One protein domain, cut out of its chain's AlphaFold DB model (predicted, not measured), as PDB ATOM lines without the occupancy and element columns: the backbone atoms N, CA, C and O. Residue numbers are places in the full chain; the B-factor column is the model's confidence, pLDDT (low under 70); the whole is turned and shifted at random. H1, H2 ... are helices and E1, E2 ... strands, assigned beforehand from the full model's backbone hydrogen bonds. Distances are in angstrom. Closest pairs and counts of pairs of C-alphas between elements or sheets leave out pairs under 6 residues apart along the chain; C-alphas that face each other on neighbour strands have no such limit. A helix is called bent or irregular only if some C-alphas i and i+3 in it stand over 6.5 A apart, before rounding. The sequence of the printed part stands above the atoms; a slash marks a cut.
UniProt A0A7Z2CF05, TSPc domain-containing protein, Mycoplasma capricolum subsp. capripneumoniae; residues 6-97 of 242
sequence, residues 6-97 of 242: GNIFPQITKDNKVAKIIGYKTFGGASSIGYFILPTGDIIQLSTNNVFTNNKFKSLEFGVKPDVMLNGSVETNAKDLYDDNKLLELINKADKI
ATOM      1  N   GLY A   6     -32.503 -35.925 -17.421       80.50
ATOM      2  CA  GLY A   6     -32.110 -34.601 -16.930       80.50
ATOM      3  C   GLY A   6     -30.674 -34.196 -17.284       80.50
ATOM      4  O   GLY A   6     -30.346 -33.017 -17.188       80.50
ATOM      5  N   ASN A   7     -29.839 -35.153 -17.684       84.38
ATOM      6  CA  ASN A   7     -28.485 -34.952 -18.190       84.38
ATOM      7  C   ASN A   7     -28.477 -34.603 -19.689       84.38
ATOM      8  O   ASN A   7     -27.654 -33.815 -20.135       84.38
ATOM      9  N   ILE A   8     -29.434 -35.132 -20.456       85.88
ATOM     10  CA  ILE A   8     -29.502 -34.955 -21.914       85.88
ATOM     11  C   ILE A   8     -29.961 -33.548 -22.308       85.88
ATOM     12  O   ILE A   8     -29.383 -32.932 -23.198       85.88
ATOM     13  N   PHE A   9     -30.966 -33.004 -21.621       88.56
ATOM     14  CA  PHE A   9     -31.503 -31.671 -21.917       88.56
ATOM     15  C   PHE A   9     -30.448 -30.540 -21.941       88.56
ATOM     16  O   PHE A   9     -30.394 -29.808 -22.936       88.56
ATOM     17  N   PRO A  10     -29.587 -30.372 -20.911       87.25
ATOM     18  CA  PRO A  10     -28.554 -29.341 -20.951       87.25
ATOM     19  C   PRO A  10     -27.514 -29.599 -22.048       87.25
ATOM     20  O   PRO A  10     -27.052 -28.633 -22.649       87.25
ATOM     21  N   GLN A  11     -27.197 -30.862 -22.373       87.81
ATOM     22  CA  GLN A  11     -26.284 -31.154 -23.481       87.81
ATOM     23  C   GLN A  11     -26.878 -30.745 -24.830       87.81
ATOM     24  O   GLN A  11     -26.207 -30.066 -25.595       87.81
ATOM     25  N   ILE A  12     -28.134 -31.106 -25.115       86.31
ATOM     26  CA  ILE A  12     -28.803 -30.734 -26.374       86.31
ATOM     27  C   ILE A  12     -28.854 -29.213 -26.515       86.31
ATOM     28  O   ILE A  12     -28.548 -28.678 -27.578       86.31
ATOM     29  N   THR A  13     -29.220 -28.515 -25.438       85.06
ATOM     30  CA  THR A  13     -29.295 -27.049 -25.417       85.06
ATOM     31  C   THR A  13     -27.944 -26.414 -25.754       85.06
ATOM     32  O   THR A  13     -27.885 -25.472 -26.547       85.06
ATOM     33  N   LYS A  14     -26.863 -26.967 -25.193       83.44
ATOM     34  CA  LYS A  14     -25.488 -26.513 -25.401       83.44
ATOM     35  C   LYS A  14     -24.973 -26.836 -26.807       83.44
ATOM     36  O   LYS A  14     -24.500 -25.940 -27.503       83.44
ATOM     37  N   ASP A  15     -25.160 -28.070 -27.272       84.50
ATOM     38  CA  ASP A  15     -24.733 -28.529 -28.600       84.50
ATOM     39  C   ASP A  15     -25.406 -27.748 -29.733       84.50
ATOM     40  O   ASP A  15     -24.768 -27.448 -30.743       84.50
ATOM     41  N   ASN A  16     -26.677 -27.381 -29.547       82.75
ATOM     42  CA  ASN A  16     -27.451 -26.601 -30.513       82.75
ATOM     43  C   ASN A  16     -27.329 -25.084 -30.309       82.75
ATOM     44  O   ASN A  16     -27.967 -24.326 -31.036       82.75
ATOM     45  N   LYS A  17     -26.524 -24.627 -29.338       82.62
ATOM     46  CA  LYS A  17     -26.307 -23.201 -29.032       82.62
ATOM     47  C   LYS A  17     -27.614 -22.434 -28.771       82.62
ATOM     48  O   LYS A  17     -27.740 -21.271 -29.140       82.62
ATOM     49  N   VAL A  18     -28.592 -23.090 -28.143       83.81
ATOM     50  CA  VAL A  18     -29.931 -22.524 -27.898       83.81
ATOM     51  C   VAL A  18     -29.935 -21.621 -26.666       83.81
ATOM     52  O   VAL A  18     -30.610 -20.596 -26.649       83.81
ATOM     53  N   ALA A  19     -29.180 -21.989 -25.632       84.69
ATOM     54  CA  ALA A  19     -29.033 -21.197 -24.417       84.69
ATOM     55  C   ALA A  19     -27.706 -21.507 -23.719       84.69
ATOM     56  O   ALA A  19     -27.098 -22.551 -23.958       84.69
ATOM     57  N   LYS A  20     -27.279 -20.593 -22.845       84.44
ATOM     58  CA  LYS A  20     -26.140 -20.797 -21.946       84.44
ATOM     59  C   LYS A  20     -26.629 -21.473 -20.673       84.44
ATOM     60  O   LYS A  20     -27.658 -21.090 -20.113       84.44
ATOM     61  N   ILE A  21     -25.897 -22.475 -20.213       89.00
ATOM     62  CA  ILE A  21     -26.247 -23.263 -19.038       89.00
ATOM     63  C   ILE A  21     -25.523 -22.693 -17.821       89.00
ATOM     64  O   ILE A  21     -24.295 -22.639 -17.785       89.00
ATOM     65  N   ILE A  22     -26.286 -22.307 -16.801       88.56
ATOM     66  CA  ILE A  22     -25.777 -21.883 -15.491       88.56
ATOM     67  C   ILE A  22     -26.168 -22.954 -14.481       88.56
ATOM     68  O   ILE A  22     -27.321 -23.392 -14.454       88.56
ATOM     69  N   GLY A  23     -25.233 -23.402 -13.649       88.75
ATOM     70  CA  GLY A  23     -25.571 -24.389 -12.630       88.75
ATOM     71  C   GLY A  23     -24.384 -25.119 -12.027       88.75
ATOM     72  O   GLY A  23     -23.236 -24.691 -12.106       88.75
ATOM     73  N   TYR A  24     -24.686 -26.273 -11.444       87.19
ATOM     74  CA  TYR A  24     -23.696 -27.282 -11.087       87.19
ATOM     75  C   TYR A  24     -23.569 -28.304 -12.217       87.19
ATOM     76  O   TYR A  24     -24.501 -28.491 -13.003       87.19
ATOM     77  N   LYS A  25     -22.436 -29.012 -12.260       86.94
ATOM     78  CA  LYS A  25     -22.278 -30.187 -13.122       86.94
ATOM     79  C   LYS A  25     -23.393 -31.199 -12.820       86.94
ATOM     80  O   LYS A  25     -23.720 -31.440 -11.655       86.94
ATOM     81  N   THR A  26     -23.995 -31.777 -13.856       87.44
ATOM     82  CA  THR A  26     -24.984 -32.849 -13.671       87.44
ATOM     83  C   THR A  26     -24.305 -34.130 -13.168       87.44
ATOM     84  O   THR A  26     -23.089 -34.290 -13.258       87.44
ATOM     85  N   PHE A  27     -25.097 -35.066 -12.644       83.31
ATOM     86  CA  PHE A  27     -24.587 -36.332 -12.102       83.31
ATOM     87  C   PHE A  27     -24.294 -37.370 -13.191       83.31
ATOM     88  O   PHE A  27     -23.765 -38.433 -12.889       83.31
ATOM     89  N   GLY A  28     -24.639 -37.070 -14.446       84.56
ATOM     90  CA  GLY A  28     -24.475 -38.005 -15.546       84.56
ATOM     91  C   GLY A  28     -25.668 -38.925 -15.734       84.56
ATOM     92  O   GLY A  28     -26.815 -38.494 -15.598       84.56
ATOM     93  N   GLY A  29     -25.398 -40.173 -16.100       81.25
ATOM     94  CA  GLY A  29     -26.410 -41.099 -16.592       81.25
ATOM     95  C   GLY A  29     -26.789 -40.741 -18.021       81.25
ATOM     96  O   GLY A  29     -27.567 -39.823 -18.282       81.25
ATOM     97  N   ALA A  30     -26.194 -41.452 -18.956       82.44
ATOM     98  CA  ALA A  30     -26.440 -41.327 -20.382       82.44
ATOM     99  C   ALA A  30     -26.542 -42.694 -21.059       82.44
ATOM    100  O   ALA A  30     -26.952 -42.763 -22.216       82.44
ATOM    101  N   SER A  31     -26.168 -43.757 -20.344       82.69
ATOM    102  CA  SER A  31     -26.294 -45.126 -20.800       82.69
ATOM    103  C   SER A  31     -27.698 -45.695 -20.594       82.69
ATOM    104  O   SER A  31     -28.358 -45.437 -19.583       82.69
ATOM    105  N   SER A  32     -28.140 -46.516 -21.548       82.38
ATOM    106  CA  SER A  32     -29.264 -47.422 -21.330       82.38
ATOM    107  C   SER A  32     -28.904 -48.458 -20.271       82.38
ATOM    108  O   SER A  32     -27.793 -48.989 -20.245       82.38
ATOM    109  N   ILE A  33     -29.878 -48.794 -19.434       83.19
ATOM    110  CA  ILE A  33     -29.732 -49.824 -18.412       83.19
ATOM    111  C   ILE A  33     -29.964 -51.206 -19.025       83.19
ATOM    112  O   ILE A  33     -30.979 -51.441 -19.678       83.19
ATOM    113  N   GLY A  34     -29.024 -52.118 -18.788       83.12
ATOM    114  CA  GLY A  34     -29.129 -53.535 -19.107       83.12
ATOM    115  C   GLY A  34     -29.470 -54.345 -17.862       83.12
ATOM    116  O   GLY A  34     -28.952 -54.069 -16.778       83.12
ATOM    117  N   TYR A  35     -30.326 -55.351 -18.034       89.94
ATOM    118  CA  TYR A  35     -30.695 -56.311 -16.995       89.94
ATOM    119  C   TYR A  35     -30.173 -57.694 -17.376       89.94
ATOM    120  O   TYR A  35     -30.495 -58.206 -18.447       89.94
ATOM    121  N   PHE A  36     -29.391 -58.300 -16.488       85.81
ATOM    122  CA  PHE A  36     -28.808 -59.624 -16.681       85.81
ATOM    123  C   PHE A  36     -29.320 -60.550 -15.584       85.81
ATOM    124  O   PHE A  36     -29.040 -60.330 -14.406       85.81
ATOM    125  N   ILE A  37     -30.098 -61.556 -15.975       92.25
ATOM    126  CA  ILE A  37     -30.673 -62.540 -15.054       92.25
ATOM    127  C   ILE A  37     -29.706 -63.719 -14.970       92.25
ATOM    128  O   ILE A  37     -29.407 -64.349 -15.988       92.25
ATOM    129  N   LEU A  38     -29.196 -64.008 -13.774       90.56
ATOM    130  CA  LEU A  38     -28.305 -65.141 -13.543       90.56
ATOM    131  C   LEU A  38     -29.103 -66.445 -13.432       90.56
ATOM    132  O   LEU A  38     -30.276 -66.417 -13.059       90.56
ATOM    133  N   PRO A  39     -28.475 -67.612 -13.671       89.94
ATOM    134  CA  PRO A  39     -29.117 -68.911 -13.452       89.94
ATOM    135  C   PRO A  39     -29.637 -69.125 -12.019       89.94
ATOM    136  O   PRO A  39     -30.539 -69.930 -11.811       89.94
ATOM    137  N   THR A  40     -29.087 -68.400 -11.040       90.62
ATOM    138  CA  THR A  40     -29.539 -68.376  -9.638       90.62
ATOM    139  C   THR A  40     -30.833 -67.585  -9.424       90.62
ATOM    140  O   THR A  40     -31.427 -67.675  -8.355       90.62
ATOM    141  N   GLY A  41     -31.284 -66.824 -10.426       87.81
ATOM    142  CA  GLY A  41     -32.419 -65.905 -10.335       87.81
ATOM    143  C   GLY A  41     -32.045 -64.483  -9.907       87.81
ATOM    144  O   GLY A  41     -32.920 -63.618  -9.877       87.81
ATOM    145  N   ASP A  42     -30.769 -64.216  -9.616       92.50
ATOM    146  CA  ASP A  42     -30.289 -62.866  -9.310       92.50
ATOM    147  C   ASP A  42     -30.391 -61.952 -10.538       92.50
ATOM    148  O   ASP A  42     -30.312 -62.407 -11.681       92.50
ATOM    149  N   ILE A  43     -30.540 -60.643 -10.312       90.62
ATOM    150  CA  ILE A  43     -30.611 -59.636 -11.377       90.62
ATOM    151  C   ILE A  43     -29.465 -58.646 -11.195       90.62
ATOM    152  O   ILE A  43     -29.401 -57.934 -10.194       90.62
ATOM    153  N   ILE A  44     -28.587 -58.559 -12.193       87.94
ATOM    154  CA  ILE A  44     -27.549 -57.530 -12.272       87.94
ATOM    155  C   ILE A  44     -28.042 -56.406 -13.185       87.94
ATOM    156  O   ILE A  44     -28.403 -56.639 -14.340       87.94
ATOM    157  N   GLN A  45     -28.044 -55.182 -12.658       87.44
ATOM    158  CA  GLN A  45     -28.370 -53.964 -13.394       87.44
ATOM    159  C   GLN A  45     -27.080 -53.189 -13.690       87.44
ATOM    160  O   GLN A  45     -26.407 -52.749 -12.760       87.44
ATOM    161  N   LEU A  46     -26.736 -53.008 -14.967       80.31
ATOM    162  CA  LEU A  46     -25.515 -52.303 -15.387       80.31
ATOM    163  C   LEU A  46     -25.803 -51.299 -16.502       80.31
ATOM    164  O   LEU A  46     -26.715 -51.492 -17.307       80.31
ATOM    165  N   SER A  47     -24.981 -50.254 -16.585       77.56
ATOM    166  CA  SER A  47     -24.913 -49.397 -17.769       77.56
ATOM    167  C   SER A  47     -24.425 -50.218 -18.970       77.56
ATOM    168  O   SER A  47     -23.427 -50.935 -18.885       77.56
ATOM    169  N   THR A  48     -25.129 -50.119 -20.093       80.00
ATOM    170  CA  THR A  48     -24.740 -50.746 -21.366       80.00
ATOM    171  C   THR A  48     -23.742 -49.873 -22.140       80.00
ATOM    172  O   THR A  48     -23.367 -48.776 -21.720       80.00
ATOM    173  N   ASN A  49     -23.314 -50.345 -23.309       79.25
ATOM    174  CA  ASN A  49     -22.521 -49.569 -24.265       79.25
ATOM    175  C   ASN A  49     -23.352 -48.566 -25.088       79.25
ATOM    176  O   ASN A  49     -22.774 -47.762 -25.817       79.25
ATOM    177  N   ASN A  50     -24.682 -48.573 -24.959       82.31
ATOM    178  CA  ASN A  50     -25.555 -47.608 -25.617       82.31
ATOM    179  C   ASN A  50     -25.615 -46.326 -24.787       82.31
ATOM    180  O   ASN A  50     -26.439 -46.215 -23.881       82.31
ATOM    181  N   VAL A  51     -24.722 -45.379 -25.090       82.75
ATOM    182  CA  VAL A  51     -24.526 -44.143 -24.320       82.75
ATOM    183  C   VAL A  51     -24.738 -42.917 -25.200       82.75
ATOM    184  O   VAL A  51     -24.154 -42.814 -26.276       82.75
ATOM    185  N   PHE A  52     -25.525 -41.952 -24.722       84.62
ATOM    186  CA  PHE A  52     -25.628 -40.656 -25.387       84.62
ATOM    187  C   PHE A  52     -24.310 -39.875 -25.316       84.62
ATOM    188  O   PHE A  52     -23.619 -39.861 -24.290       84.62
ATOM    189  N   THR A  53     -23.995 -39.179 -26.406       85.44
ATOM    190  CA  THR A  53     -22.794 -38.355 -26.543       85.44
ATOM    191  C   THR A  53     -23.135 -36.900 -26.835       85.44
ATOM    192  O   THR A  53     -24.250 -36.586 -27.248       85.44
ATOM    193  N   ASN A  54     -22.161 -36.007 -26.667       83.75
ATOM    194  CA  ASN A  54     -22.233 -34.665 -27.246       83.75
ATOM    195  C   ASN A  54     -21.941 -34.670 -28.759       83.75
ATOM    196  O   ASN A  54     -21.569 -35.697 -29.340       83.75
ATOM    197  N   ASN A  55     -22.022 -33.493 -29.381       82.38
ATOM    198  CA  ASN A  55     -21.675 -33.244 -30.788       82.38
ATOM    199  C   ASN A  55     -20.212 -33.571 -31.180       82.38
ATOM    200  O   ASN A  55     -19.892 -33.597 -32.367       82.38
ATOM    201  N   LYS A  56     -19.330 -33.839 -30.208       84.19
ATOM    202  CA  LYS A  56     -17.932 -34.280 -30.384       84.19
ATOM    203  C   LYS A  56     -17.749 -35.773 -30.066       84.19
ATOM    204  O   LYS A  56     -16.623 -36.202 -29.821       84.19
ATOM    205  N   PHE A  57     -18.833 -36.555 -30.027       83.31
ATOM    206  CA  PHE A  57     -18.840 -37.991 -29.706       83.31
ATOM    207  C   PHE A  57     -18.263 -38.344 -28.322       83.31
ATOM    208  O   PHE A  57     -17.832 -39.472 -28.085       83.31
ATOM    209  N   LYS A  58     -18.262 -37.403 -27.369       83.25
ATOM    210  CA  LYS A  58     -17.852 -37.675 -25.984       83.25
ATOM    211  C   LYS A  58     -19.041 -38.152 -25.164       83.25
ATOM    212  O   LYS A  58     -20.107 -37.542 -25.216       83.25
ATOM    213  N   SER A  59     -18.828 -39.207 -24.383       85.31
ATOM    214  CA  SER A  59     -19.828 -39.769 -23.469       85.31
ATOM    215  C   SER A  59     -20.334 -38.737 -22.462       85.31
ATOM    216  O   SER A  59     -19.550 -37.998 -21.863       85.31
ATOM    217  N   LEU A  60     -21.648 -38.742 -22.236       86.31
ATOM    218  CA  LEU A  60     -22.309 -37.921 -21.221       86.31
ATOM    219  C   LEU A  60     -22.503 -38.663 -19.891       86.31
ATOM    220  O   LEU A  60     -23.090 -38.102 -18.966       86.31
ATOM    221  N   GLU A  61     -22.023 -39.906 -19.769       82.44
ATOM    222  CA  GLU A  61     -22.277 -40.777 -18.608       82.44
ATOM    223  C   GLU A  61     -21.838 -40.144 -17.286       82.44
ATOM    224  O   GLU A  61     -22.476 -40.361 -16.264       82.44
ATOM    225  N   PHE A  62     -20.802 -39.303 -17.321       83.88
ATOM    226  CA  PHE A  62     -20.233 -38.642 -16.144       83.88
ATOM    227  C   PHE A  62     -20.715 -37.206 -15.938       83.88
ATOM    228  O   PHE A  62     -20.139 -36.478 -15.125       83.88
ATOM    229  N   GLY A  63     -21.736 -36.782 -16.677       85.06
ATOM    230  CA  GLY A  63     -22.378 -35.488 -16.510       85.06
ATOM    231  C   GLY A  63     -21.870 -34.393 -17.437       85.06
ATOM    232  O   GLY A  63     -20.733 -34.393 -17.902       85.06
ATOM    233  N   VAL A  64     -22.749 -33.428 -17.658       86.56
ATOM    234  CA  VAL A  64     -22.586 -32.242 -18.491       86.56
ATOM    235  C   VAL A  64     -22.128 -31.088 -17.615       86.56
ATOM    236  O   VAL A  64     -22.724 -30.808 -16.566       86.56
ATOM    237  N   LYS A  65     -21.062 -30.408 -18.045       87.75
ATOM    238  CA  LYS A  65     -20.590 -29.182 -17.401       87.75
ATOM    239  C   LYS A  65     -21.385 -27.972 -17.921       87.75
ATOM    240  O   LYS A  65     -21.522 -27.830 -19.139       87.75
ATOM    241  N   PRO A  66     -21.894 -27.108 -17.028       87.44
ATOM    242  CA  PRO A  66     -22.517 -25.847 -17.417       87.44
ATOM    243  C   PRO A  66     -21.476 -24.880 -18.002       87.44
ATOM    244  O   PRO A  66     -20.278 -25.047 -17.776       87.44
ATOM    245  N   ASP A  67     -21.930 -23.858 -18.723       86.50
ATOM    246  CA  ASP A  67     -21.072 -22.784 -19.245       86.50
ATOM    247  C   ASP A  67     -20.604 -21.850 -18.123       86.50
ATOM    248  O   ASP A  67     -19.458 -21.409 -18.107       86.50
ATOM    249  N   VAL A  68     -21.476 -21.599 -17.142       88.12
ATOM    250  CA  VAL A  68     -21.118 -20.922 -15.892       88.12
ATOM    251  C   VAL A  68     -21.375 -21.865 -14.727       88.12
ATOM    252  O   VAL A  68     -22.517 -22.196 -14.400       88.12
ATOM    253  N   MET A  69     -20.288 -22.301 -14.097       85.69
ATOM    254  CA  MET A  69     -20.331 -23.236 -12.981       85.69
ATOM    255  C   MET A  69     -20.450 -22.493 -11.647       85.69
ATOM    256  O   MET A  69     -19.698 -21.553 -11.383       85.69
ATOM    257  N   LEU A  70     -21.383 -22.920 -10.796       84.19
ATOM    258  CA  LEU A  70     -21.419 -22.510  -9.394       84.19
ATOM    259  C   LEU A  70     -20.344 -23.249  -8.590       84.19
ATOM    260  O   LEU A  70     -20.045 -24.418  -8.843       84.19
ATOM    261  N   ASN A  71     -19.798 -22.564  -7.587       81.25
ATOM    262  CA  ASN A  71     -18.828 -23.143  -6.665       81.25
ATOM    263  C   ASN A  71     -19.520 -24.062  -5.648       81.25
ATOM    264  O   ASN A  71     -20.632 -23.784  -5.198       81.25
ATOM    265  N   GLY A  72     -18.828 -25.129  -5.249       78.38
ATOM    266  CA  GLY A  72     -19.331 -26.106  -4.282       78.38
ATOM    267  C   GLY A  72     -20.182 -27.206  -4.919       78.38
ATOM    268  O   GLY A  72     -20.118 -27.445  -6.126       78.38
ATOM    269  N   SER A  73     -20.961 -27.905  -4.094       74.75
ATOM    270  CA  SER A  73     -21.879 -28.951  -4.544       74.75
ATOM    271  C   SER A  73     -23.328 -28.502  -4.386       74.75
ATOM    272  O   SER A  73     -23.667 -27.681  -3.533       74.75
ATOM    273  N   VAL A  74     -24.217 -29.093  -5.184       78.44
ATOM    274  CA  VAL A  74     -25.661 -28.869  -5.031       78.44
ATOM    275  C   VAL A  74     -26.180 -29.322  -3.658       78.44
ATOM    276  O   VAL A  74     -27.231 -28.866  -3.232       78.44
ATOM    277  N   GLU A  75     -25.463 -30.207  -2.965       75.88
ATOM    278  CA  GLU A  75     -25.859 -30.736  -1.655       75.88
ATOM    279  C   GLU A  75     -25.630 -29.719  -0.537       75.88
ATOM    280  O   GLU A  75     -26.450 -29.607   0.370       75.88
ATOM    281  N   THR A  76     -24.548 -28.941  -0.619       78.56
ATOM    282  CA  THR A  76     -24.171 -27.976   0.422       78.56
ATOM    283  C   THR A  76     -24.609 -26.548   0.099       78.56
ATOM    284  O   THR A  76     -24.807 -25.742   1.007       78.56
ATOM    285  N   ASN A  77     -24.782 -26.221  -1.186       82.50
ATOM    286  CA  ASN A  77     -24.907 -24.842  -1.668       82.50
ATOM    287  C   ASN A  77     -26.152 -24.585  -2.532       82.50
ATOM    288  O   ASN A  77     -26.216 -23.582  -3.233       82.50
ATOM    289  N   ALA A  78     -27.191 -25.428  -2.458       79.25
ATOM    290  CA  ALA A  78     -28.418 -25.254  -3.250       79.25
ATOM    291  C   ALA A  78     -29.063 -23.856  -3.141       79.25
ATOM    292  O   ALA A  78     -29.710 -23.415  -4.088       79.25
ATOM    293  N   LYS A  79     -28.882 -23.162  -2.008       84.31
ATOM    294  CA  LYS A  79     -29.380 -21.795  -1.780       84.31
ATOM    295  C   LYS A  79     -28.837 -20.774  -2.785       84.31
ATOM    296  O   LYS A  79     -29.547 -19.834  -3.120       84.31
ATOM    297  N   ASP A  80     -27.640 -21.001  -3.323       83.06
ATOM    298  CA  ASP A  80     -26.984 -20.096  -4.270       83.06
ATOM    299  C   ASP A  80     -27.733 -20.043  -5.621       83.06
ATOM    300  O   ASP A  80     -27.551 -19.106  -6.394       83.06
ATOM    301  N   LEU A  81     -28.607 -21.024  -5.899       81.31
ATOM    302  CA  LEU A  81     -29.498 -21.039  -7.069       81.31
ATOM    303  C   LEU A  81     -30.730 -20.138  -6.915       81.31
ATOM    304  O   LEU A  81     -31.457 -19.955  -7.887       81.31
ATOM    305  N   TYR A  82     -30.987 -19.628  -5.711       85.62
ATOM    306  CA  TYR A  82     -32.156 -18.806  -5.385       85.62
ATOM    307  C   TYR A  82     -31.765 -17.443  -4.797       85.62
ATOM    308  O   TYR A  82     -32.631 -16.714  -4.327       85.62
ATOM    309  N   ASP A  83     -30.471 -17.111  -4.787       89.38
ATOM    310  CA  ASP A  83     -29.971 -15.808  -4.356       89.38
ATOM    311  C   ASP A  83     -29.922 -14.853  -5.554       89.38
ATOM    312  O   ASP A  83     -29.158 -15.069  -6.499       89.38
ATOM    313  N   ASP A  84     -30.728 -13.793  -5.513       90.88
ATOM    314  CA  ASP A  84     -30.875 -12.845  -6.622       90.88
ATOM    315  C   ASP A  84     -29.553 -12.166  -7.010       90.88
ATOM    316  O   ASP A  84     -29.250 -12.015  -8.198       90.88
ATOM    317  N   ASN A  85     -28.726 -11.800  -6.026       91.88
ATOM    318  CA  ASN A  85     -27.439 -11.152  -6.281       91.88
ATOM    319  C   ASN A  85     -26.472 -12.131  -6.948       91.88
ATOM    320  O   ASN A  85     -25.749 -11.771  -7.883       91.88
ATOM    321  N   LYS A  86     -26.477 -13.389  -6.496       87.69
ATOM    322  CA  LYS A  86     -25.646 -14.444  -7.071       87.69
ATOM    323  C   LYS A  86     -26.084 -14.804  -8.482       87.69
ATOM    324  O   LYS A  86     -25.236 -14.942  -9.361       87.69
ATOM    325  N   LEU A  87     -27.386 -14.914  -8.723       88.06
ATOM    326  CA  LEU A  87     -27.935 -15.168 -10.052       88.06
ATOM    327  C   LEU A  87     -27.572 -14.043 -11.021       88.06
ATOM    328  O   LEU A  87     -27.101 -14.330 -12.120       88.06
ATOM    329  N   LEU A  88     -27.696 -12.780 -10.603       90.81
ATOM    330  CA  LEU A  88     -27.305 -11.637 -11.427       90.81
ATOM    331  C   LEU A  88     -25.802 -11.654 -11.755       90.81
ATOM    332  O   LEU A  88     -25.412 -11.413 -12.898       90.81
ATOM    333  N   GLU A  89     -24.945 -11.996 -10.787       90.56
ATOM    334  CA  GLU A  89     -23.507 -12.189 -11.017       90.56
ATOM    335  C   GLU A  89     -23.241 -13.280 -12.072       90.56
ATOM    336  O   GLU A  89     -22.420 -13.096 -12.974       90.56
ATOM    337  N   LEU A  90     -23.938 -14.415 -11.978       88.69
ATOM    338  CA  LEU A  90     -23.772 -15.553 -12.885       88.69
ATOM    339  C   LEU A  90     -24.298 -15.258 -14.293       88.69
ATOM    340  O   LEU A  90     -23.647 -15.642 -15.263       88.69
ATOM    341  N   ILE A  91     -25.419 -14.545 -14.414       89.38
ATOM    342  CA  ILE A  91     -25.970 -14.090 -15.699       89.38
ATOM    343  C   ILE A  91     -24.983 -13.136 -16.378       89.38
ATOM    344  O   ILE A  91     -24.589 -13.372 -17.517       89.38
ATOM    345  N   ASN A  92     -24.465 -12.144 -15.648       91.19
ATOM    346  CA  ASN A  92     -23.462 -11.216 -16.174       91.19
ATOM    347  C   ASN A  92     -22.165 -11.923 -16.608       91.19
ATOM    348  O   ASN A  92     -21.488 -11.479 -17.538       91.19
ATOM    349  N   LYS A  93     -21.781 -13.019 -15.937       88.00
ATOM    350  CA  LYS A  93     -20.677 -13.882 -16.390       88.00
ATOM    351  C   LYS A  93     -21.046 -14.633 -17.664       88.00
ATOM    352  O   LYS A  93     -20.234 -14.665 -18.585       88.00
ATOM    353  N   ALA A  94     -22.249 -15.200 -17.729       87.00
ATOM    354  CA  ALA A  94     -22.728 -15.925 -18.897       87.00
ATOM    355  C   ALA A  94     -22.746 -15.021 -20.133       87.00
ATOM    356  O   ALA A  94     -22.282 -15.438 -21.191       87.00
ATOM    357  N   ASP A  95     -23.188 -13.770 -20.013       87.19
ATOM    358  CA  ASP A  95     -23.259 -12.814 -21.125       87.19
ATOM    359  C   ASP A  95     -21.906 -12.552 -21.789       87.19
ATOM    360  O   ASP A  95     -21.839 -12.430 -23.012       87.19
ATOM    361  N   LYS A  96     -20.817 -12.592 -21.015       86.75
ATOM    362  CA  LYS A  96     -19.442 -12.413 -21.510       86.75
ATOM    363  C   LYS A  96     -18.883 -13.637 -22.243       86.75
ATOM    364  O   LYS A  96     -17.861 -13.521 -22.914       86.75
ATOM    365  N   ILE A  97     -19.517 -14.803 -22.118       80.88
ATOM    366  CA  ILE A  97     -19.097 -16.039 -22.789       80.88
ATOM    367  C   ILE A  97     -19.750 -16.103 -24.173       80.88
ATOM    368  O   ILE A  97     -20.974 -16.042 -24.294       80.88
TER     369      ILE A  97
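What this domain is: This is residues 6 to 97 of the 242 residues of the protein "TSPc domain-containing protein" of Mycoplasma capricolum subsp. capripneumoniae (UniProt A0A7Z2CF05). The model is flat and loose: the E1-E2 hairpin makes an arm at one end, H2 and H3 form a corner towards the other, and long loops with H1 beside them lie between. It has 92 printed residues in the order H1, E1, E2, H2, H3, class mixed, with a radius of gyration of the C-alphas of 17.2 A and spans of 58 by 31 by 14 A.

Where its parts are: H1, residues 6 to 15, begins at C-alpha 6 (-32.110, -34.601, -16.930). E1 is residues 31 to 37, 18.9 A, and E2 43 to 51, 21.1 A. H2, 74 to 81, is irregular: C-alphas 76 and 79 are 8.4 A apart. H3, 84 to 95, 16.4 A, ends at C-alpha 95 (-23.259, -12.814, -21.125).

How they stand to each other: H1 is apart from E2, H2 and H3. E1 and E2 are antiparallel, 149 degrees; N 34 and O 46 are within hydrogen-bond range, 2.8 A. H2 and H3, about perpendicular at 86 degrees, only just touch, only at the corner, with 3 pairs of C-alphas within 8 A, the closest Asp 80 and Lys 86, 6.4 A. O i to N i+4 pairs are within range throughout H3, 4 of 6 in H1 and 0 of 4 in H2, which has 2 of 5 O i to N i+3.

The domain as a whole: The farthest C-alphas, Pro 39 and Asn 85, are 58.2 A apart. The links H1 to E1 and E2 to H2 are long. The printed part has no cut; no printed residue is under 70 in pLDDT.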